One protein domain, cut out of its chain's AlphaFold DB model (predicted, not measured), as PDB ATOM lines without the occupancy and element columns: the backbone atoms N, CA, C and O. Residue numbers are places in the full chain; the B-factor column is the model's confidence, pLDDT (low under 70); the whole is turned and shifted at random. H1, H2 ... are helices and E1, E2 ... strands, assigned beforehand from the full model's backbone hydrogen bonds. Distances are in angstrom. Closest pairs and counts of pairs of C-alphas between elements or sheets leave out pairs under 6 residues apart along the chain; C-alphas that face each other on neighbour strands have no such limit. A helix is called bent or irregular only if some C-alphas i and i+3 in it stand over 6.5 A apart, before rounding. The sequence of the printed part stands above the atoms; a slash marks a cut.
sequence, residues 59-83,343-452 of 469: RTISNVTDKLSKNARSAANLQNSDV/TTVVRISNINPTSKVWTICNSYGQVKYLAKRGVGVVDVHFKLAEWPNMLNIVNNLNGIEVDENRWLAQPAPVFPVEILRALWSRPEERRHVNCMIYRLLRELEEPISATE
ATOM      1  N   ARG A  59      -5.352 -35.973   1.808       49.00
ATOM      2  CA  ARG A  59      -6.527 -36.497   2.503       49.00
ATOM      3  C   ARG A  59      -7.322 -37.466   1.649       49.00
ATOM      4  O   ARG A  59      -7.818 -38.432   2.204       49.00
ATOM      5  N   THR A  60      -7.474 -37.250   0.344       47.97
ATOM      6  CA  THR A  60      -8.133 -38.238  -0.528       47.97
ATOM      7  C   THR A  60      -7.341 -39.532  -0.497       47.97
ATOM      8  O   THR A  60      -7.891 -40.560  -0.122       47.97
ATOM      9  N   ILE A  61      -6.037 -39.458  -0.755       50.28
ATOM     10  CA  ILE A  61      -5.112 -40.586  -0.680       50.28
ATOM     11  C   ILE A  61      -5.155 -41.212   0.720       50.28
ATOM     12  O   ILE A  61      -5.356 -42.414   0.831       50.28
ATOM     13  N   SER A  62      -5.070 -40.422   1.789       46.94
ATOM     14  CA  SER A  62      -5.151 -40.887   3.176       46.94
ATOM     15  C   SER A  62      -6.494 -41.545   3.503       46.94
ATOM     16  O   SER A  62      -6.502 -42.602   4.113       46.94
ATOM     17  N   ASN A  63      -7.629 -40.973   3.097       47.88
ATOM     18  CA  ASN A  63      -8.973 -41.505   3.345       47.88
ATOM     19  C   ASN A  63      -9.207 -42.797   2.552       47.88
ATOM     20  O   ASN A  63      -9.807 -43.739   3.068       47.88
ATOM     21  N   VAL A  64      -8.752 -42.837   1.294       49.44
ATOM     22  CA  VAL A  64      -8.734 -44.040   0.450       49.44
ATOM     23  C   VAL A  64      -7.955 -45.133   1.175       49.44
ATOM     24  O   VAL A  64      -8.431 -46.242   1.394       49.44
ATOM     25  N   THR A  65      -6.779 -44.763   1.645       44.62
ATOM     26  CA  THR A  65      -5.841 -45.618   2.346       44.62
ATOM     27  C   THR A  65      -6.361 -46.056   3.733       44.62
ATOM     28  O   THR A  65      -6.065 -47.164   4.183       44.62
ATOM     29  N   ASP A  66      -7.175 -45.242   4.407       46.53
ATOM     30  CA  ASP A  66      -7.875 -45.572   5.657       46.53
ATOM     31  C   ASP A  66      -9.025 -46.555   5.421       46.53
ATOM     32  O   ASP A  66      -9.245 -47.468   6.222       46.53
ATOM     33  N   LYS A  67      -9.741 -46.416   4.295       46.59
ATOM     34  CA  LYS A  67     -10.738 -47.401   3.849       46.59
ATOM     35  C   LYS A  67     -10.070 -48.746   3.535       46.59
ATOM     36  O   LYS A  67     -10.535 -49.769   4.029       46.59
ATOM     37  N   LEU A  68      -8.941 -48.743   2.822       44.81
ATOM     38  CA  LEU A  68      -8.172 -49.952   2.490       44.81
ATOM     39  C   LEU A  68      -7.550 -50.623   3.725       44.81
ATOM     40  O   LEU A  68      -7.547 -51.849   3.838       44.81
ATOM     41  N   SER A  69      -7.103 -49.840   4.710       46.44
ATOM     42  CA  SER A  69      -6.561 -50.361   5.973       46.44
ATOM     43  C   SER A  69      -7.564 -51.205   6.767       46.44
ATOM     44  O   SER A  69      -7.148 -52.097   7.508       46.44
ATOM     45  N   LYS A  70      -8.871 -50.945   6.636       45.81
ATOM     46  CA  LYS A  70      -9.912 -51.771   7.271       45.81
ATOM     47  C   LYS A  70      -9.988 -53.166   6.640       45.81
ATOM     48  O   LYS A  70     -10.246 -54.127   7.360       45.81
ATOM     49  N   ASN A  71      -9.680 -53.277   5.346       38.59
ATOM     50  CA  ASN A  71      -9.646 -54.537   4.603       38.59
ATOM     51  C   ASN A  71      -8.316 -55.291   4.801       38.59
ATOM     52  O   ASN A  71      -8.324 -56.511   4.915       38.59
ATOM     53  N   ALA A  72      -7.183 -54.591   4.951       39.94
ATOM     54  CA  ALA A  72      -5.853 -55.194   5.142       39.94
ATOM     55  C   ALA A  72      -5.727 -56.089   6.394       39.94
ATOM     56  O   ALA A  72      -4.880 -56.981   6.456       39.94
ATOM     57  N   ARG A  73      -6.596 -55.895   7.395       43.44
ATOM     58  CA  ARG A  73      -6.618 -56.697   8.626       43.44
ATOM     59  C   ARG A  73      -6.965 -58.167   8.371       43.44
ATOM     60  O   ARG A  73      -6.471 -59.027   9.094       43.44
ATOM     61  N   SER A  74      -7.779 -58.470   7.355       42.25
ATOM     62  CA  SER A  74      -8.085 -59.860   6.988       42.25
ATOM     63  C   SER A  74      -6.848 -60.562   6.420       42.25
ATOM     64  O   SER A  74      -6.543 -61.675   6.837       42.25
ATOM     65  N   ALA A  75      -6.080 -59.873   5.570       41.03
ATOM     66  CA  ALA A  75      -4.844 -60.381   4.984       41.03
ATOM     67  C   ALA A  75      -3.718 -60.541   6.023       41.03
ATOM     68  O   ALA A  75      -3.086 -61.593   6.071       41.03
ATOM     69  N   ALA A  76      -3.514 -59.557   6.908       43.28
ATOM     70  CA  ALA A  76      -2.492 -59.629   7.960       43.28
ATOM     71  C   ALA A  76      -2.784 -60.733   9.000       43.28
ATOM     72  O   ALA A  76      -1.873 -61.433   9.445       43.28
ATOM     73  N   ASN A  77      -4.058 -60.943   9.355       42.59
ATOM     74  CA  ASN A  77      -4.459 -62.043  10.238       42.59
ATOM     75  C   ASN A  77      -4.263 -63.417   9.574       42.59
ATOM     76  O   ASN A  77      -3.825 -64.358  10.242       42.59
ATOM     77  N   LEU A  78      -4.538 -63.530   8.268       38.59
ATOM     78  CA  LEU A  78      -4.278 -64.746   7.488       38.59
ATOM     79  C   LEU A  78      -2.771 -65.059   7.458       38.59
ATOM     80  O   LEU A  78      -2.361 -66.178   7.762       38.59
ATOM     81  N   GLN A  79      -1.940 -64.043   7.222       48.06
ATOM     82  CA  GLN A  79      -0.480 -64.166   7.203       48.06
ATOM     83  C   GLN A  79       0.110 -64.562   8.565       48.06
ATOM     84  O   GLN A  79       0.994 -65.415   8.615       48.06
ATOM     85  N   ASN A  80      -0.394 -64.018   9.681       46.97
ATOM     86  CA  ASN A  80       0.057 -64.418  11.019       46.97
ATOM     87  C   ASN A  80      -0.256 -65.901  11.297       46.97
ATOM     88  O   ASN A  80       0.563 -66.622  11.870       46.97
ATOM     89  N   SER A  81      -1.414 -66.388  10.834       44.09
ATOM     90  CA  SER A  81      -1.757 -67.809  10.950       44.09
ATOM     91  C   SER A  81      -0.798 -68.702  10.152       44.09
ATOM     92  O   SER A  81      -0.324 -69.713  10.676       44.09
ATOM     93  N   ASP A  82      -0.413 -68.284   8.943       49.03
ATOM     94  CA  ASP A  82       0.539 -69.007   8.102       49.03
ATOM     95  C   ASP A  82       1.961 -68.990   8.677       49.03
ATOM     96  O   ASP A  82       2.640 -70.017   8.685       49.03
ATOM     97  N   VAL A  83       2.415 -67.850   9.208       50.75
ATOM     98  CA  VAL A  83       3.730 -67.716   9.857       50.75
ATOM     99  C   VAL A  83       3.799 -68.569  11.129       50.75
ATOM    100  O   VAL A  83       4.745 -69.345  11.286       50.75
ATOM    101  N   THR A 343       8.557 -41.505   0.374       91.94
ATOM    102  CA  THR A 343       7.882 -40.910   1.528       91.94
ATOM    103  C   THR A 343       8.723 -41.114   2.789       91.94
ATOM    104  O   THR A 343       9.494 -42.071   2.866       91.94
ATOM    105  N   THR A 344       8.535 -40.256   3.794       94.19
ATOM    106  CA  THR A 344       9.021 -40.465   5.168       94.19
ATOM    107  C   THR A 344       7.971 -41.087   6.090       94.19
ATOM    108  O   THR A 344       8.184 -41.209   7.294       94.19
ATOM    109  N   VAL A 345       6.817 -41.487   5.559       94.00
ATOM    110  CA  VAL A 345       5.732 -42.067   6.349       94.00
ATOM    111  C   VAL A 345       5.764 -43.586   6.227       94.00
ATOM    112  O   VAL A 345       5.718 -44.135   5.125       94.00
ATOM    113  N   VAL A 346       5.813 -44.279   7.365       96.44
ATOM    114  CA  VAL A 346       5.743 -45.746   7.430       96.44
ATOM    115  C   VAL A 346       4.398 -46.154   7.995       96.44
ATOM    116  O   VAL A 346       4.049 -45.795   9.117       96.44
ATOM    117  N   ARG A 347       3.657 -46.957   7.241       94.62
ATOM    118  CA  ARG A 347       2.475 -47.638   7.742       94.62
ATOM    119  C   ARG A 347       2.887 -48.901   8.463       94.62
ATOM    120  O   ARG A 347       3.500 -49.780   7.860       94.62
ATOM    121  N   ILE A 348       2.486 -49.014   9.721       94.94
ATOM    122  CA  ILE A 348       2.677 -50.223  10.510       94.94
ATOM    123  C   ILE A 348       1.314 -50.827  10.822       94.94
ATOM    124  O   ILE A 348       0.418 -50.160  11.342       94.94
ATOM    125  N   SER A 349       1.167 -52.104  10.488       92.75
ATOM    126  CA  SER A 349      -0.024 -52.906  10.759       92.75
ATOM    127  C   SER A 349       0.288 -54.040  11.734       92.75
ATOM    128  O   SER A 349       1.448 -54.380  11.961       92.75
ATOM    129  N   ASN A 350      -0.772 -54.648  12.274       90.25
ATOM    130  CA  ASN A 350      -0.708 -55.712  13.280       90.25
ATOM    131  C   ASN A 350      -0.123 -55.249  14.628       90.25
ATOM    132  O   ASN A 350       0.538 -55.998  15.337       90.25
ATOM    133  N   ILE A 351      -0.381 -54.000  15.003       91.06
ATOM    134  CA  ILE A 351       0.073 -53.451  16.282       91.06
ATOM    135  C   ILE A 351      -0.898 -53.822  17.405       91.06
ATOM    136  O   ILE A 351      -2.122 -53.737  17.245       91.06
ATOM    137  N   ASN A 352      -0.359 -54.172  18.574       87.62
ATOM    138  CA  ASN A 352      -1.142 -54.252  19.801       87.62
ATOM    139  C   ASN A 352      -1.421 -52.822  20.321       87.62
ATOM    140  O   ASN A 352      -0.499 -52.013  20.385       87.62
ATOM    141  N   PRO A 353      -2.658 -52.467  20.720       78.62
ATOM    142  CA  PRO A 353      -2.969 -51.136  21.256       78.62
ATOM    143  C   PRO A 353      -2.084 -50.657  22.419       78.62
ATOM    144  O   PRO A 353      -2.016 -49.455  22.659       78.62
ATOM    145  N   THR A 354      -1.443 -51.576  23.141       80.69
ATOM    146  CA  THR A 354      -0.539 -51.273  24.264       80.69
ATOM    147  C   THR A 354       0.926 -51.087  23.851       80.69
ATOM    148  O   THR A 354       1.735 -50.651  24.672       80.69
ATOM    149  N   SER A 355       1.272 -51.365  22.590       84.69
ATOM    150  CA  SER A 355       2.648 -51.313  22.106       84.69
ATOM    151  C   SER A 355       3.241 -49.911  22.184       84.69
ATOM    152  O   SER A 355       2.627 -48.917  21.789       84.69
ATOM    153  N   LYS A 356       4.512 -49.838  22.590       91.94
ATOM    154  CA  LYS A 356       5.305 -48.599  22.640       91.94
ATOM    155  C   LYS A 356       5.822 -48.192  21.255       91.94
ATOM    156  O   LYS A 356       7.027 -48.038  21.059       91.94
ATOM    157  N   VAL A 357       4.910 -48.007  20.295       92.56
ATOM    158  CA  VAL A 357       5.239 -47.710  18.888       92.56
ATOM    159  C   VAL A 357       6.181 -46.521  18.764       92.56
ATOM    160  O   VAL A 357       7.193 -46.619  18.081       92.56
ATOM    161  N   TRP A 358       5.881 -45.426  19.469       94.00
ATOM    162  CA  TRP A 358       6.719 -44.228  19.457       94.00
ATOM    163  C   TRP A 358       8.173 -44.551  19.801       94.00
ATOM    164  O   TRP A 358       9.073 -44.247  19.030       94.00
ATOM    165  N   THR A 359       8.403 -45.184  20.954       94.62
ATOM    166  CA  THR A 359       9.749 -45.467  21.465       94.62
ATOM    167  C   THR A 359      10.528 -46.377  20.526       94.62
ATOM    168  O   THR A 359      11.703 -46.125  20.277       94.62
ATOM    169  N   ILE A 360       9.870 -47.408  19.990       95.94
ATOM    170  CA  ILE A 360      10.496 -48.363  19.073       95.94
ATOM    171  C   ILE A 360      10.885 -47.651  17.779       95.94
ATOM    172  O   ILE A 360      12.056 -47.655  17.414       95.94
ATOM    173  N   CYS A 361       9.951 -46.962  17.125       96.75
ATOM    174  CA  CYS A 361      10.231 -46.246  15.882       96.75
ATOM    175  C   CYS A 361      11.291 -45.153  16.066       96.75
ATOM    176  O   CYS A 361      12.175 -45.017  15.224       96.75
ATOM    177  N   ASN A 362      11.268 -44.444  17.199       95.88
ATOM    178  CA  ASN A 362      12.240 -43.399  17.507       95.88
ATOM    179  C   ASN A 362      13.671 -43.928  17.725       95.88
ATOM    180  O   ASN A 362      14.613 -43.144  17.727       95.88
ATOM    181  N   SER A 363      13.847 -45.244  17.907       96.31
ATOM    182  CA  SER A 363      15.176 -45.872  17.935       96.31
ATOM    183  C   SER A 363      15.779 -46.093  16.541       96.31
ATOM    184  O   SER A 363      16.993 -46.239  16.430       96.31
ATOM    185  N   TYR A 364      14.955 -46.078  15.485       96.12
ATOM    186  CA  TYR A 364      15.391 -46.268  14.095       96.12
ATOM    187  C   TYR A 364      15.526 -44.954  13.314       96.12
ATOM    188  O   TYR A 364      16.300 -44.892  12.361       96.12
ATOM    189  N   GLY A 365      14.790 -43.915  13.710       95.62
ATOM    190  CA  GLY A 365      14.854 -42.581  13.113       95.62
ATOM    191  C   GLY A 365      14.000 -41.584  13.890       95.62
ATOM    192  O   GLY A 365      13.142 -41.976  14.679       95.62
ATOM    193  N   GLN A 366      14.214 -40.288  13.678       95.19
ATOM    194  CA  GLN A 366      13.465 -39.247  14.381       95.19
ATOM    195  C   GLN A 366      11.988 -39.241  13.975       95.19
ATOM    196  O   GLN A 366      11.629 -38.875  12.852       95.19
ATOM    197  N   VAL A 367      11.118 -39.606  14.920       94.69
ATOM    198  CA  VAL A 367       9.666 -39.585  14.723       94.69
ATOM    199  C   VAL A 367       9.139 -38.170  14.953       94.69
ATOM    200  O   VAL A 367       9.438 -37.533  15.961       94.69
ATOM    201  N   LYS A 368       8.336 -37.689  14.005       89.88
ATOM    202  CA  LYS A 368       7.629 -36.409  14.055       89.88
ATOM    203  C   LYS A 368       6.309 -36.547  14.813       89.88
ATOM    204  O   LYS A 368       6.094 -35.870  15.812       89.88
ATOM    205  N   TYR A 369       5.433 -37.445  14.358       87.06
ATOM    206  CA  TYR A 369       4.186 -37.793  15.043       87.06
ATOM    207  C   TYR A 369       3.657 -39.174  14.631       87.06
ATOM    208  O   TYR A 369       4.157 -39.806  13.697       87.06
ATOM    209  N   LEU A 370       2.623 -39.643  15.336       88.44
ATOM    210  CA  LEU A 370       1.884 -40.863  15.012       88.44
ATOM    211  C   LEU A 370       0.451 -40.514  14.605       88.44
ATOM    212  O   LEU A 370      -0.262 -39.860  15.363       88.44
ATOM    213  N   ALA A 371       0.011 -40.997  13.447       82.88
ATOM    214  CA  ALA A 371      -1.363 -40.866  12.981       82.88
ATOM    215  C   ALA A 371      -2.089 -42.209  13.103       82.88
ATOM    216  O   ALA A 371      -1.738 -43.196  12.455       82.88
ATOM    217  N   LYS A 372      -3.127 -42.268  13.939       82.19
ATOM    218  CA  LYS A 372      -3.935 -43.482  14.109       82.19
ATOM    219  C   LYS A 372      -4.895 -43.645  12.929       82.19
ATOM    220  O   LYS A 372      -5.728 -42.778  12.687       82.19
ATOM    221  N   ARG A 373      -4.807 -44.781  12.234       79.94
ATOM    222  CA  ARG A 373      -5.575 -45.073  11.006       79.94
ATOM    223  C   ARG A 373      -6.724 -46.046  11.256       79.94
ATOM    224  O   ARG A 373      -7.801 -45.951  10.676       79.94
ATOM    225  N   GLY A 374      -6.513 -46.959  12.197       76.19
ATOM    226  CA  GLY A 374      -7.497 -47.948  12.603       76.19
ATOM    227  C   GLY A 374      -7.043 -48.707  13.840       76.19
ATOM    228  O   GLY A 374      -6.030 -48.394  14.465       76.19
ATOM    229  N   VAL A 375      -7.809 -49.723  14.227       81.06
ATOM    230  CA  VAL A 375      -7.406 -50.589  15.338       81.06
ATOM    231  C   VAL A 375      -6.225 -51.449  14.883       81.06
ATOM    232  O   VAL A 375      -6.369 -52.266  13.976       81.06
ATOM    233  N   GLY A 376      -5.071 -51.267  15.526       85.56
ATOM    234  CA  GLY A 376      -3.835 -51.990  15.214       85.56
ATOM    235  C   GLY A 376      -3.122 -51.534  13.939       85.56
ATOM    236  O   GLY A 376      -2.275 -52.272  13.441       85.56
ATOM    237  N   VAL A 377      -3.465 -50.348  13.413       89.81
ATOM    238  CA  VAL A 377      -2.772 -49.720  12.279       89.81
ATOM    239  C   VAL A 377      -2.474 -48.257  12.588       89.81
ATOM    240  O   VAL A 377      -3.366 -47.496  12.987       89.81
ATOM    241  N   VAL A 378      -1.223 -47.867  12.380       90.56
ATOM    242  CA  VAL A 378      -0.725 -46.509  12.599       90.56
ATOM    243  C   VAL A 378       0.186 -46.108  11.447       90.56
ATOM    244  O   VAL A 378       0.939 -46.932  10.928       90.56
ATOM    245  N   ASP A 379       0.132 -44.838  11.073       92.94
ATOM    246  CA  ASP A 379       1.155 -44.224  10.241       92.94
ATOM    247  C   ASP A 379       2.141 -43.495  11.151       92.94
ATOM    248  O   ASP A 379       1.765 -42.652  11.969       92.94
ATOM    249  N   VAL A 380       3.412 -43.853  11.027       94.88
ATOM    250  CA  VAL A 380       4.530 -43.221  11.717       94.88
ATOM    251  C   VAL A 380       5.121 -42.196  10.764       94.88
ATOM    252  O   VAL A 380       5.653 -42.559   9.716       94.88
ATOM    253  N   HIS A 381       5.011 -40.920  11.113       92.75
ATOM    254  CA  HIS A 381       5.573 -39.837  10.320       92.75
ATOM    255  C   HIS A 381       6.985 -39.563  10.828       92.75
ATOM    256  O   HIS A 381       7.146 -39.067  11.942       92.75
ATOM    257  N   PHE A 382       8.004 -39.906  10.042       94.69
ATOM    258  CA  PHE A 382       9.387 -39.538  10.339       94.69
ATOM    259  C   PHE A 382       9.686 -38.129   9.826       94.69
ATOM    260  O   PHE A 382       9.068 -37.651   8.868       94.69
ATOM    261  N   LYS A 383      10.635 -37.453  10.477       92.06
ATOM    262  CA  LYS A 383      11.089 -36.126  10.052       92.06
ATOM    263  C   LYS A 383      11.689 -36.171   8.648       92.06
ATOM    264  O   LYS A 383      12.260 -37.178   8.242       92.06
ATOM    265  N   LEU A 384      11.634 -35.045   7.937       88.94
ATOM    266  CA  LEU A 384      12.165 -34.929   6.575       88.94
ATOM    267  C   LEU A 384      13.654 -35.307   6.474       88.94
ATOM    268  O   LEU A 384      14.072 -35.918   5.494       88.94
ATOM    269  N   ALA A 385      14.441 -35.002   7.511       90.12
ATOM    270  CA  ALA A 385      15.858 -35.361   7.585       90.12
ATOM    271  C   ALA A 385      16.115 -36.881   7.529       90.12
ATOM    272  O   ALA A 385      17.202 -37.299   7.144       90.12
ATOM    273  N   GLU A 386      15.119 -37.708   7.865       94.69
ATOM    274  CA  GLU A 386      15.215 -39.168   7.793       94.69
ATOM    275  C   GLU A 386      14.973 -39.711   6.381       94.69
ATOM    276  O   GLU A 386      15.137 -40.910   6.170       94.69
ATOM    277  N   TRP A 387      14.610 -38.878   5.393       92.94
ATOM    278  CA  TRP A 387      14.271 -39.358   4.048       92.94
ATOM    279  C   TRP A 387      15.367 -40.248   3.418       92.94
ATOM    280  O   TRP A 387      15.034 -41.344   2.959       92.94
ATOM    281  N   PRO A 388      16.669 -39.901   3.484       91.69
ATOM    282  CA  PRO A 388      17.738 -40.781   3.002       91.69
ATOM    283  C   PRO A 388      17.877 -42.101   3.789       91.69
ATOM    284  O   PRO A 388      18.387 -43.083   3.262       91.69
ATOM    285  N   ASN A 389      17.419 -42.145   5.043       94.00
ATOM    286  CA  ASN A 389      17.493 -43.304   5.941       94.00
ATOM    287  C   ASN A 389      16.240 -44.207   5.867       94.00
ATOM    288  O   ASN A 389      16.204 -45.290   6.454       94.00
ATOM    289  N   MET A 390      15.203 -43.806   5.121       95.19
ATOM    290  CA  MET A 390      13.912 -44.507   5.105       95.19
ATOM    291  C   MET A 390      13.997 -45.967   4.665       95.19
ATOM    292  O   MET A 390      13.219 -46.788   5.150       95.19
ATOM    293  N   LEU A 391      14.939 -46.320   3.784       95.12
ATOM    294  CA  LEU A 391      15.147 -47.716   3.394       95.12
ATOM    295  C   LEU A 391      15.521 -48.588   4.603       95.12
ATOM    296  O   LEU A 391      14.934 -49.652   4.805       95.12
ATOM    297  N   ASN A 392      16.467 -48.120   5.419       95.12
ATOM    298  CA  ASN A 392      16.922 -48.836   6.608       95.12
ATOM    299  C   ASN A 392      15.811 -48.917   7.650       95.12
ATOM    300  O   ASN A 392      15.579 -49.984   8.214       95.12
ATOM    301  N   ILE A 393      15.102 -47.808   7.881       96.88
ATOM    302  CA  ILE A 393      13.977 -47.750   8.820       96.88
ATOM    303  C   ILE A 393      12.919 -48.793   8.444       96.88
ATOM    304  O   ILE A 393      12.544 -49.617   9.274       96.88
ATOM    305  N   VAL A 394      12.466 -48.802   7.186       96.44
ATOM    306  CA  VAL A 394      11.420 -49.726   6.724       96.44
ATOM    307  C   VAL A 394      11.885 -51.178   6.811       96.44
ATOM    308  O   VAL A 394      11.150 -52.012   7.334       96.44
ATOM    309  N   ASN A 395      13.100 -51.488   6.346       95.62
ATOM    310  CA  ASN A 395      13.626 -52.855   6.383       95.62
ATOM    311  C   ASN A 395      13.801 -53.382   7.815       95.62
ATOM    312  O   ASN A 395      13.520 -54.550   8.057       95.62
ATOM    313  N   ASN A 396      14.231 -52.538   8.757       95.25
ATOM    314  CA  ASN A 396      14.442 -52.951  10.146       95.25
ATOM    315  C   ASN A 396      13.151 -53.023  10.965       95.25
ATOM    316  O   ASN A 396      13.094 -53.791  11.917       95.25
ATOM    317  N   LEU A 397      12.129 -52.232  10.623       95.56
ATOM    318  CA  LEU A 397      10.817 -52.298  11.274       95.56
ATOM    319  C   LEU A 397       9.948 -53.436  10.730       95.56
ATOM    320  O   LEU A 397       9.066 -53.928  11.433       95.56
ATOM    321  N   ASN A 398      10.140 -53.840   9.474       95.25
ATOM    322  CA  ASN A 398       9.299 -54.860   8.867       95.25
ATOM    323  C   ASN A 398       9.624 -56.248   9.433       95.25
ATOM    324  O   ASN A 398      10.738 -56.746   9.297       95.25
ATOM    325  N   GLY A 399       8.629 -56.897  10.034       90.44
ATOM    326  CA  GLY A 399       8.758 -58.253  10.554       90.44
ATOM    327  C   GLY A 399       9.292 -58.368  11.976       90.44
ATOM    328  O   GLY A 399       9.472 -59.501  12.421       90.44
ATOM    329  N   ILE A 400       9.501 -57.255  12.691       92.44
ATOM    330  CA  ILE A 400       9.852 -57.299  14.118       92.44
ATOM    331  C   ILE A 400       8.704 -57.876  14.943       92.44
ATOM    332  O   ILE A 400       7.530 -57.661  14.633       92.44
ATOM    333  N   GLU A 401       9.043 -58.594  16.009       92.00
ATOM    334  CA  GLU A 401       8.074 -59.153  16.944       92.00
ATOM    335  C   GLU A 401       8.000 -58.269  18.194       92.00
ATOM    336  O   GLU A 401       8.984 -58.094  18.913       92.00
ATOM    337  N   VAL A 402       6.833 -57.671  18.429       89.94
ATOM    338  CA  VAL A 402       6.567 -56.770  19.556       89.94
ATOM    339  C   VAL A 402       5.228 -57.165  20.160       89.94
ATOM    340  O   VAL A 402       4.224 -57.227  19.451       89.94
ATOM    341  N   ASP A 403       5.206 -57.427  21.466       86.81
ATOM    342  CA  ASP A 403       4.005 -57.849  22.200       86.81
ATOM    343  C   ASP A 403       3.295 -59.052  21.545       86.81
ATOM    344  O   ASP A 403       2.077 -59.037  21.355       86.81
ATOM    345  N   GLU A 404       4.077 -60.069  21.149       87.38
ATOM    346  CA  GLU A 404       3.632 -61.299  20.456       87.38
ATOM    347  C   GLU A 404       3.007 -61.077  19.066       87.38
ATOM    348  O   GLU A 404       2.473 -62.005  18.445       87.38
ATOM    349  N   ASN A 405       3.089 -59.849  18.552       88.94
ATOM    350  CA  ASN A 405       2.643 -59.503  17.220       88.94
ATOM    351  C   ASN A 405       3.831 -59.199  16.316       88.94
ATOM    352  O   ASN A 405       4.655 -58.328  16.593       88.94
ATOM    353  N   ARG A 406       3.858 -59.874  15.169       90.69
ATOM    354  CA  ARG A 406       4.793 -59.559  14.098       90.69
ATOM    355  C   ARG A 406       4.287 -58.361  13.307       90.69
ATOM    356  O   ARG A 406       3.203 -58.422  12.723       90.69
ATOM    357  N   TRP A 407       5.037 -57.271  13.311       93.56
ATOM    358  CA  TRP A 407       4.650 -56.048  12.618       93.56
ATOM    359  C   TRP A 407       4.831 -56.186  11.110       93.56
ATOM    360  O   TRP A 407       5.790 -56.793  10.634       93.56
ATOM    361  N   LEU A 408       3.918 -55.577  10.360       94.25
ATOM    362  CA  LEU A 408       4.067 -55.351   8.924       94.25
ATOM    363  C   LEU A 408       4.330 -53.862   8.719       94.25
ATOM    364  O   LEU A 408       3.422 -53.060   8.942       94.25
ATOM    365  N   ALA A 409       5.552 -53.508   8.324       95.56
ATOM    366  CA  ALA A 409       5.960 -52.124   8.099       95.56
ATOM    367  C   ALA A 409       6.213 -51.884   6.609       95.56
ATOM    368  O   ALA A 409       7.011 -52.580   5.981       95.56
ATOM    369  N   GLN A 410       5.525 -50.901   6.035       94.06
ATOM    370  CA  GLN A 410       5.607 -50.572   4.612       94.06
ATOM    371  C   GLN A 410       5.602 -49.052   4.423       94.06
ATOM    372  O   GLN A 410       5.033 -48.343   5.256       94.06
ATOM    373  N   PRO A 411       6.189 -48.521   3.336       94.06
ATOM    374  CA  PRO A 411       5.988 -47.124   2.974       94.06
ATOM    375  C   PRO A 411       4.489 -46.838   2.860       94.06
ATOM    376  O   PRO A 411       3.767 -47.538   2.148       94.06
ATOM    377  N   ALA A 412       4.004 -45.838   3.590       89.88
ATOM    378  CA  ALA A 412       2.614 -45.436   3.477       89.88
ATOM    379  C   ALA A 412       2.414 -44.709   2.139       89.88
ATOM    380  O   ALA A 412       3.283 -43.944   1.717       89.88
ATOM    381  N   PRO A 413       1.261 -44.854   1.475       83.19
ATOM    382  CA  PRO A 413       0.903 -43.987   0.363       83.19
ATOM    383  C   PRO A 413       0.491 -42.611   0.911       83.19
ATOM    384  O   PRO A 413      -0.649 -42.198   0.796       83.19
ATOM    385  N   VAL A 414       1.387 -41.918   1.601       82.50
ATOM    386  CA  VAL A 414       1.168 -40.585   2.166       82.50
ATOM    387  C   VAL A 414       2.424 -39.800   1.857       82.50
ATOM    388  O   VAL A 414       3.512 -40.243   2.206       82.50
ATOM    389  N   PHE A 415       2.289 -38.662   1.191       81.56
ATOM    390  CA  PHE A 415       3.417 -37.813   0.828       81.56
ATOM    391  C   PHE A 415       3.316 -36.537   1.654       81.56
ATOM    392  O   PHE A 415       2.353 -35.811   1.441       81.56
ATOM    393  N   PRO A 416       4.242 -36.269   2.592       81.75
ATOM    394  CA  PRO A 416       4.347 -34.957   3.225       81.75
ATOM    395  C   PRO A 416       4.476 -33.850   2.174       81.75
ATOM    396  O   PRO A 416       5.066 -34.084   1.115       81.75
ATOM    397  N   VAL A 417       3.969 -32.653   2.468       72.25
ATOM    398  CA  VAL A 417       3.876 -31.528   1.517       72.25
ATOM    399  C   VAL A 417       5.222 -31.223   0.860       72.25
ATOM    400  O   VAL A 417       5.304 -31.022  -0.353       72.25
ATOM    401  N   GLU A 418       6.293 -31.219   1.646       77.12
ATOM    402  CA  GLU A 418       7.649 -30.920   1.198       77.12
ATOM    403  C   GLU A 418       8.170 -31.991   0.232       77.12
ATOM    404  O   GLU A 418       8.739 -31.679  -0.817       77.12
ATOM    405  N   ILE A 419       7.901 -33.262   0.543       83.12
ATOM    406  CA  ILE A 419       8.229 -34.405  -0.316       83.12
ATOM    407  C   ILE A 419       7.408 -34.349  -1.599       83.12
ATOM    408  O   ILE A 419       7.960 -34.485  -2.688       83.12
ATOM    409  N   LEU A 420       6.101 -34.110  -1.496       80.94
ATOM    410  CA  LEU A 420       5.210 -34.040  -2.646       80.94
ATOM    411  C   LEU A 420       5.635 -32.928  -3.609       80.94
ATOM    412  O   LEU A 420       5.682 -33.166  -4.814       80.94
ATOM    413  N   ARG A 421       6.023 -31.753  -3.097       76.44
ATOM    414  CA  ARG A 421       6.594 -30.666  -3.909       76.44
ATOM    415  C   ARG A 421       7.854 -31.100  -4.643       76.44
ATOM    416  O   ARG A 421       7.961 -30.877  -5.851       76.44
ATOM    417  N   ALA A 422       8.782 -31.745  -3.934       82.06
ATOM    418  CA  ALA A 422      10.016 -32.238  -4.530       82.06
ATOM    419  C   ALA A 422       9.723 -33.255  -5.646       82.06
ATOM    420  O   ALA A 422      10.183 -33.076  -6.774       82.06
ATOM    421  N   LEU A 423       8.886 -34.263  -5.379       83.81
ATOM    422  CA  LEU A 423       8.491 -35.274  -6.366       83.81
ATOM    423  C   LEU A 423       7.781 -34.644  -7.567       83.81
ATOM    424  O   LEU A 423       8.088 -34.954  -8.714       83.81
ATOM    425  N   TRP A 424       6.861 -33.714  -7.336       80.44
ATOM    426  CA  TRP A 424       6.085 -33.134  -8.423       80.44
ATOM    427  C   TRP A 424       6.898 -32.204  -9.327       80.44
ATOM    428  O   TRP A 424       6.546 -32.016 -10.495       80.44
ATOM    429  N   SER A 425       8.000 -31.642  -8.823       77.75
ATOM    430  CA  SER A 425       8.918 -30.821  -9.619       77.75
ATOM    431  C   SER A 425       9.623 -31.611 -10.732       77.75
ATOM    432  O   SER A 425      10.009 -31.024 -11.742       77.75
ATOM    433  N   ARG A 426       9.739 -32.945 -10.604       80.44
ATOM    434  CA  ARG A 426      10.405 -33.812 -11.589       80.44
ATOM    435  C   ARG A 426       9.381 -34.633 -12.390       80.44
ATOM    436  O   ARG A 426       8.510 -35.251 -11.782       80.44
ATOM    437  N   PRO A 427       9.473 -34.709 -13.734       80.44
ATOM    438  CA  PRO A 427       8.482 -35.416 -14.557       80.44
ATOM    439  C   PRO A 427       8.275 -36.894 -14.192       80.44
ATOM    440  O   PRO A 427       7.133 -37.340 -14.085       80.44
ATOM    441  N   GLU A 428       9.357 -37.641 -13.963       83.31
ATOM    442  CA  GLU A 428       9.277 -39.075 -13.647       83.31
ATOM    443  C   GLU A 428       8.688 -39.335 -12.254       83.31
ATOM    444  O   GLU A 428       7.811 -40.182 -12.085       83.31
ATOM    445  N   GLU A 429       9.090 -38.547 -11.258       85.50
ATOM    446  CA  GLU A 429       8.570 -38.657  -9.891       85.50
ATOM    447  C   GLU A 429       7.095 -38.216  -9.824       85.50
ATOM    448  O   GLU A 429       6.263 -38.869  -9.194       85.50
ATOM    449  N   ARG A 430       6.711 -37.182 -10.584       82.19
ATOM    450  CA  ARG A 430       5.306 -36.800 -10.790       82.19
ATOM    451  C   ARG A 430       4.488 -37.938 -11.399       82.19
ATOM    452  O   ARG A 430       3.338 -38.157 -11.010       82.19
ATOM    453  N   ARG A 431       5.045 -38.656 -12.378       80.56
ATOM    454  CA  ARG A 431       4.383 -39.816 -12.985       80.56
ATOM    455  C   ARG A 431       4.174 -40.920 -11.952       80.56
ATOM    456  O   ARG A 431       3.073 -41.461 -11.890       80.56
ATOM    457  N   HIS A 432       5.174 -41.195 -11.116       82.44
ATOM    458  CA  HIS A 432       5.064 -42.152 -10.013       82.44
ATOM    459  C   HIS A 432       3.928 -41.785  -9.045       82.44
ATOM    460  O   HIS A 432       3.058 -42.618  -8.784       82.44
ATOM    461  N   VAL A 433       3.873 -40.529  -8.586       81.19
ATOM    462  CA  VAL A 433       2.800 -40.045  -7.699       81.19
ATOM    463  C   VAL A 433       1.428 -40.230  -8.353       81.19
ATOM    464  O   VAL A 433       0.525 -40.806  -7.748       81.19
ATOM    465  N   ASN A 434       1.270 -39.834  -9.619       76.38
ATOM    466  CA  ASN A 434       0.017 -40.043 -10.347       76.38
ATOM    467  C   ASN A 434      -0.372 -41.527 -10.417       76.38
ATOM    468  O   ASN A 434      -1.509 -41.870 -10.098       76.38
ATOM    469  N   CYS A 435       0.557 -42.418 -10.783       77.56
ATOM    470  CA  CYS A 435       0.318 -43.864 -10.827       77.56
ATOM    471  C   CYS A 435      -0.139 -44.422  -9.472       77.56
ATOM    472  O   CYS A 435      -1.091 -45.203  -9.428       77.56
ATOM    473  N   MET A 436       0.485 -43.982  -8.377       78.81
ATOM    474  CA  MET A 436       0.089 -44.340  -7.014       78.81
ATOM    475  C   MET A 436      -1.353 -43.930  -6.709       78.81
ATOM    476  O   MET A 436      -2.125 -44.746  -6.209       78.81
ATOM    477  N   ILE A 437      -1.743 -42.701  -7.057       71.50
ATOM    478  CA  ILE A 437      -3.129 -42.253  -6.894       71.50
ATOM    479  C   ILE A 437      -4.079 -43.108  -7.729       71.50
ATOM    480  O   ILE A 437      -5.051 -43.625  -7.187       71.50
ATOM    481  N   TYR A 438      -3.800 -43.310  -9.020       69.88
ATOM    482  CA  TYR A 438      -4.654 -44.137  -9.880       69.88
ATOM    483  C   TYR A 438      -4.853 -45.549  -9.316       69.88
ATOM    484  O   TYR A 438      -5.964 -46.074  -9.383       69.88
ATOM    485  N   ARG A 439      -3.800 -46.150  -8.745       74.00
ATOM    486  CA  ARG A 439      -3.880 -47.465  -8.094       74.00
ATOM    487  C   ARG A 439      -4.831 -47.436  -6.899       74.00
ATOM    488  O   ARG A 439      -5.777 -48.211  -6.868       74.00
ATOM    489  N   LEU A 440      -4.631 -46.502  -5.972       70.00
ATOM    490  CA  LEU A 440      -5.456 -46.373  -4.766       70.00
ATOM    491  C   LEU A 440      -6.928 -46.114  -5.094       70.00
ATOM    492  O   LEU A 440      -7.821 -46.703  -4.494       70.00
ATOM    493  N   LEU A 441      -7.183 -45.256  -6.081       64.50
ATOM    494  CA  LEU A 441      -8.527 -44.962  -6.568       64.50
ATOM    495  C   LEU A 441      -9.200 -46.199  -7.179       64.50
ATOM    496  O   LEU A 441     -10.386 -46.416  -6.955       64.50
ATOM    497  N   ARG A 442      -8.452 -47.038  -7.906       66.44
ATOM    498  CA  ARG A 442      -8.965 -48.299  -8.464       66.44
ATOM    499  C   ARG A 442      -9.319 -49.315  -7.374       66.44
ATOM    500  O   ARG A 442     -10.305 -50.028  -7.520       66.44
ATOM    501  N   GLU A 443      -8.538 -49.380  -6.299       65.50
ATOM    502  CA  GLU A 443      -8.769 -50.315  -5.186       65.50
ATOM    503  C   GLU A 443     -10.022 -49.992  -4.354       65.50
ATOM    504  O   GLU A 443     -10.454 -50.818  -3.555       65.50
ATOM    505  N   LEU A 444     -10.638 -48.821  -4.539       59.38
ATOM    506  CA  LEU A 444     -11.865 -48.452  -3.831       59.38
ATOM    507  C   LEU A 444     -13.155 -49.067  -4.389       59.38
ATOM    508  O   LEU A 444     -14.203 -48.803  -3.807       59.38
ATOM    509  N   GLU A 445     -13.106 -49.846  -5.476       48.78
ATOM    510  CA  GLU A 445     -14.259 -50.476  -6.164       48.78
ATOM    511  C   GLU A 445     -15.402 -49.531  -6.602       48.78
ATOM    512  O   GLU A 445     -16.281 -49.946  -7.358       48.78
ATOM    513  N   GLU A 446     -15.384 -48.249  -6.231       49.84
ATOM    514  CA  GLU A 446     -16.312 -47.251  -6.748       49.84
ATOM    515  C   GLU A 446     -15.768 -46.625  -8.042       49.84
ATOM    516  O   GLU A 446     -14.609 -46.197  -8.089       49.84
ATOM    517  N   PRO A 447     -16.579 -46.544  -9.114       44.19
ATOM    518  CA  PRO A 447     -16.161 -45.935 -10.364       44.19
ATOM    519  C   PRO A 447     -16.029 -44.427 -10.156       44.19
ATOM    520  O   PRO A 447     -16.987 -43.670 -10.308       44.19
ATOM    521  N   ILE A 448     -14.826 -43.973  -9.824       52.44
ATOM    522  CA  ILE A 448     -14.500 -42.551  -9.882       52.44
ATOM    523  C   ILE A 448     -14.660 -42.139 -11.339       52.44
ATOM    524  O   ILE A 448     -13.988 -42.668 -12.229       52.44
ATOM    525  N   SER A 449     -15.611 -41.240 -11.595       53.78
ATOM    526  CA  SER A 449     -15.917 -40.815 -12.955       53.78
ATOM    527  C   SER A 449     -14.653 -40.261 -13.623       53.78
ATOM    528  O   SER A 449     -13.852 -39.568 -12.990       53.78
ATOM    529  N   ALA A 450     -14.468 -40.524 -14.920       51.28
ATOM    530  CA  ALA A 450     -13.353 -39.963 -15.692       51.28
ATOM    531  C   ALA A 450     -13.272 -38.423 -15.575       51.28
ATOM    532  O   ALA A 450     -12.198 -37.837 -15.695       51.28
ATOM    533  N   THR A 451     -14.401 -37.775 -15.277       50.06
ATOM    534  CA  THR A 451     -14.538 -36.343 -14.995       50.06
ATOM    535  C   THR A 451     -13.887 -35.930 -13.674       50.06
ATOM    536  O   THR A 451     -13.213 -34.910 -13.618       50.06
ATOM    537  N   GLU A 452     -14.048 -36.717 -12.614       50.47
ATOM    538  CA  GLU A 452     -13.472 -36.458 -11.289       50.47
ATOM    539  C   GLU A 452     -11.971 -36.762 -11.261       50.47
ATOM    540  O   GLU A 452     -11.179 -36.032 -10.669       50.47
TER     541      GLU A 452
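This is residues 59 to 83 and 343 to 452 of the 469 residues of the protein "RRM domain-containing protein" of Gossypium barbadense (UniProt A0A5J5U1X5). A strongly twisted sheet of four strands, E2 E3 E1 E4, is covered by helices on both faces, with the long kinked H1 across one face and H2 and H3 over the other. Off the sheet, H4 and H5 form a corner, and H5 meets H1 near that helix's first residues. The printed part has 135 residues, with five named helices and four named strands in the order H1 E1 H2 E2 E3 H3 E4 H4 H5; the sheet is all antiparallel and the class is mixed, helices and strands. The whole is compact, with a radius of gyration of the C-alphas of 15.5 A, and spans 46 by 35 by 22 A.

Find C-alpha 59 at (-6.527, -36.497, 2.503); from there H1, residues 59 to 83, runs 33.7 A to C-alpha 83 at (3.730, -67.716, 9.857). H1 has a kink of 45 degrees near residue 70, yet is neither bent nor irregular, but only just: C-alphas 70 and 73 are 6.1 A apart. Beyond the cut, look for E1 at residues 345 to 349 and for H2 at residues 357 to 364. E2, residues 367 to 374, covers 19.2 A, and E3, residues 377 to 382, covers 16.0 A. H3, residues 384 to 397, covers 18.0 A and is irregular, with C-alphas 388 and 391 standing 7.4 A apart. Then come E4, residues 408 to 411, and H4, residues 417 to 425. H5, residues 427 to 442, runs 22.5 A and ends at C-alpha 442, (-8.965, -48.299, -8.464).

Start at the sheet, whose edge strands are E2 and E4. E2 and E3 are an antiparallel hairpin, where you find N 371 and O 379 at 2.8 A, within hydrogen-bond range. E3 and E1 are antiparallel, with N 380 and O 346 at 2.8 A. E1 and E4 are antiparallel, with N 347 and O 410 at 2.8 A. E1, H2, E2 is a split strand-helix-strand unit, two strands running the same way with E3 between them; E3, H3, E4 is another, with E1 between, and both crossovers are right-handed. H1 is on the sheet at a height of 6.5 A; its closest approach to E2 is between the C-alphas of Asp 66 and Arg 373, 5.8 A apart. H2 is on the opposite face from H1, at a height of 8.9 A. H3 is on the sheet at a height of 8.0 A and runs along the strands, at 12 degrees to E1 on the local plane. H2 and H3 only just touch, with 3 pairs of C-alphas within 8 A, the closest being those of Tyr 364 and Ile 393 at 5.7 A. H4 and H5 are not on the sheet; they touch only at the corner by their link, where the C-alphas of Trp 424 and Arg 430 are closest at 4.4 A. H5 touches H1 with residues 437 to 441 alone, the closest C-alphas being those of Val 64 and Leu 440 at 6.6 A. Every O i to N i+4 pair is within hydrogen-bond range in H4 and H5; the counts are 16 of 21 in H1, 3 of 4 in H2 and 6 of 10 in H3.

The two C-alphas farthest apart are those of Glu 404 and Thr 451, 47.0 A. Residues 84 to 342 are not printed, and C-alphas 83 and 343 stand 28.4 A apart across that cut. Of the links that are printed whole, none is long. The mean pLDDT of the printed part is 77.1; look for values under 70 at residues 59 to 83, 438 and 441 to 452.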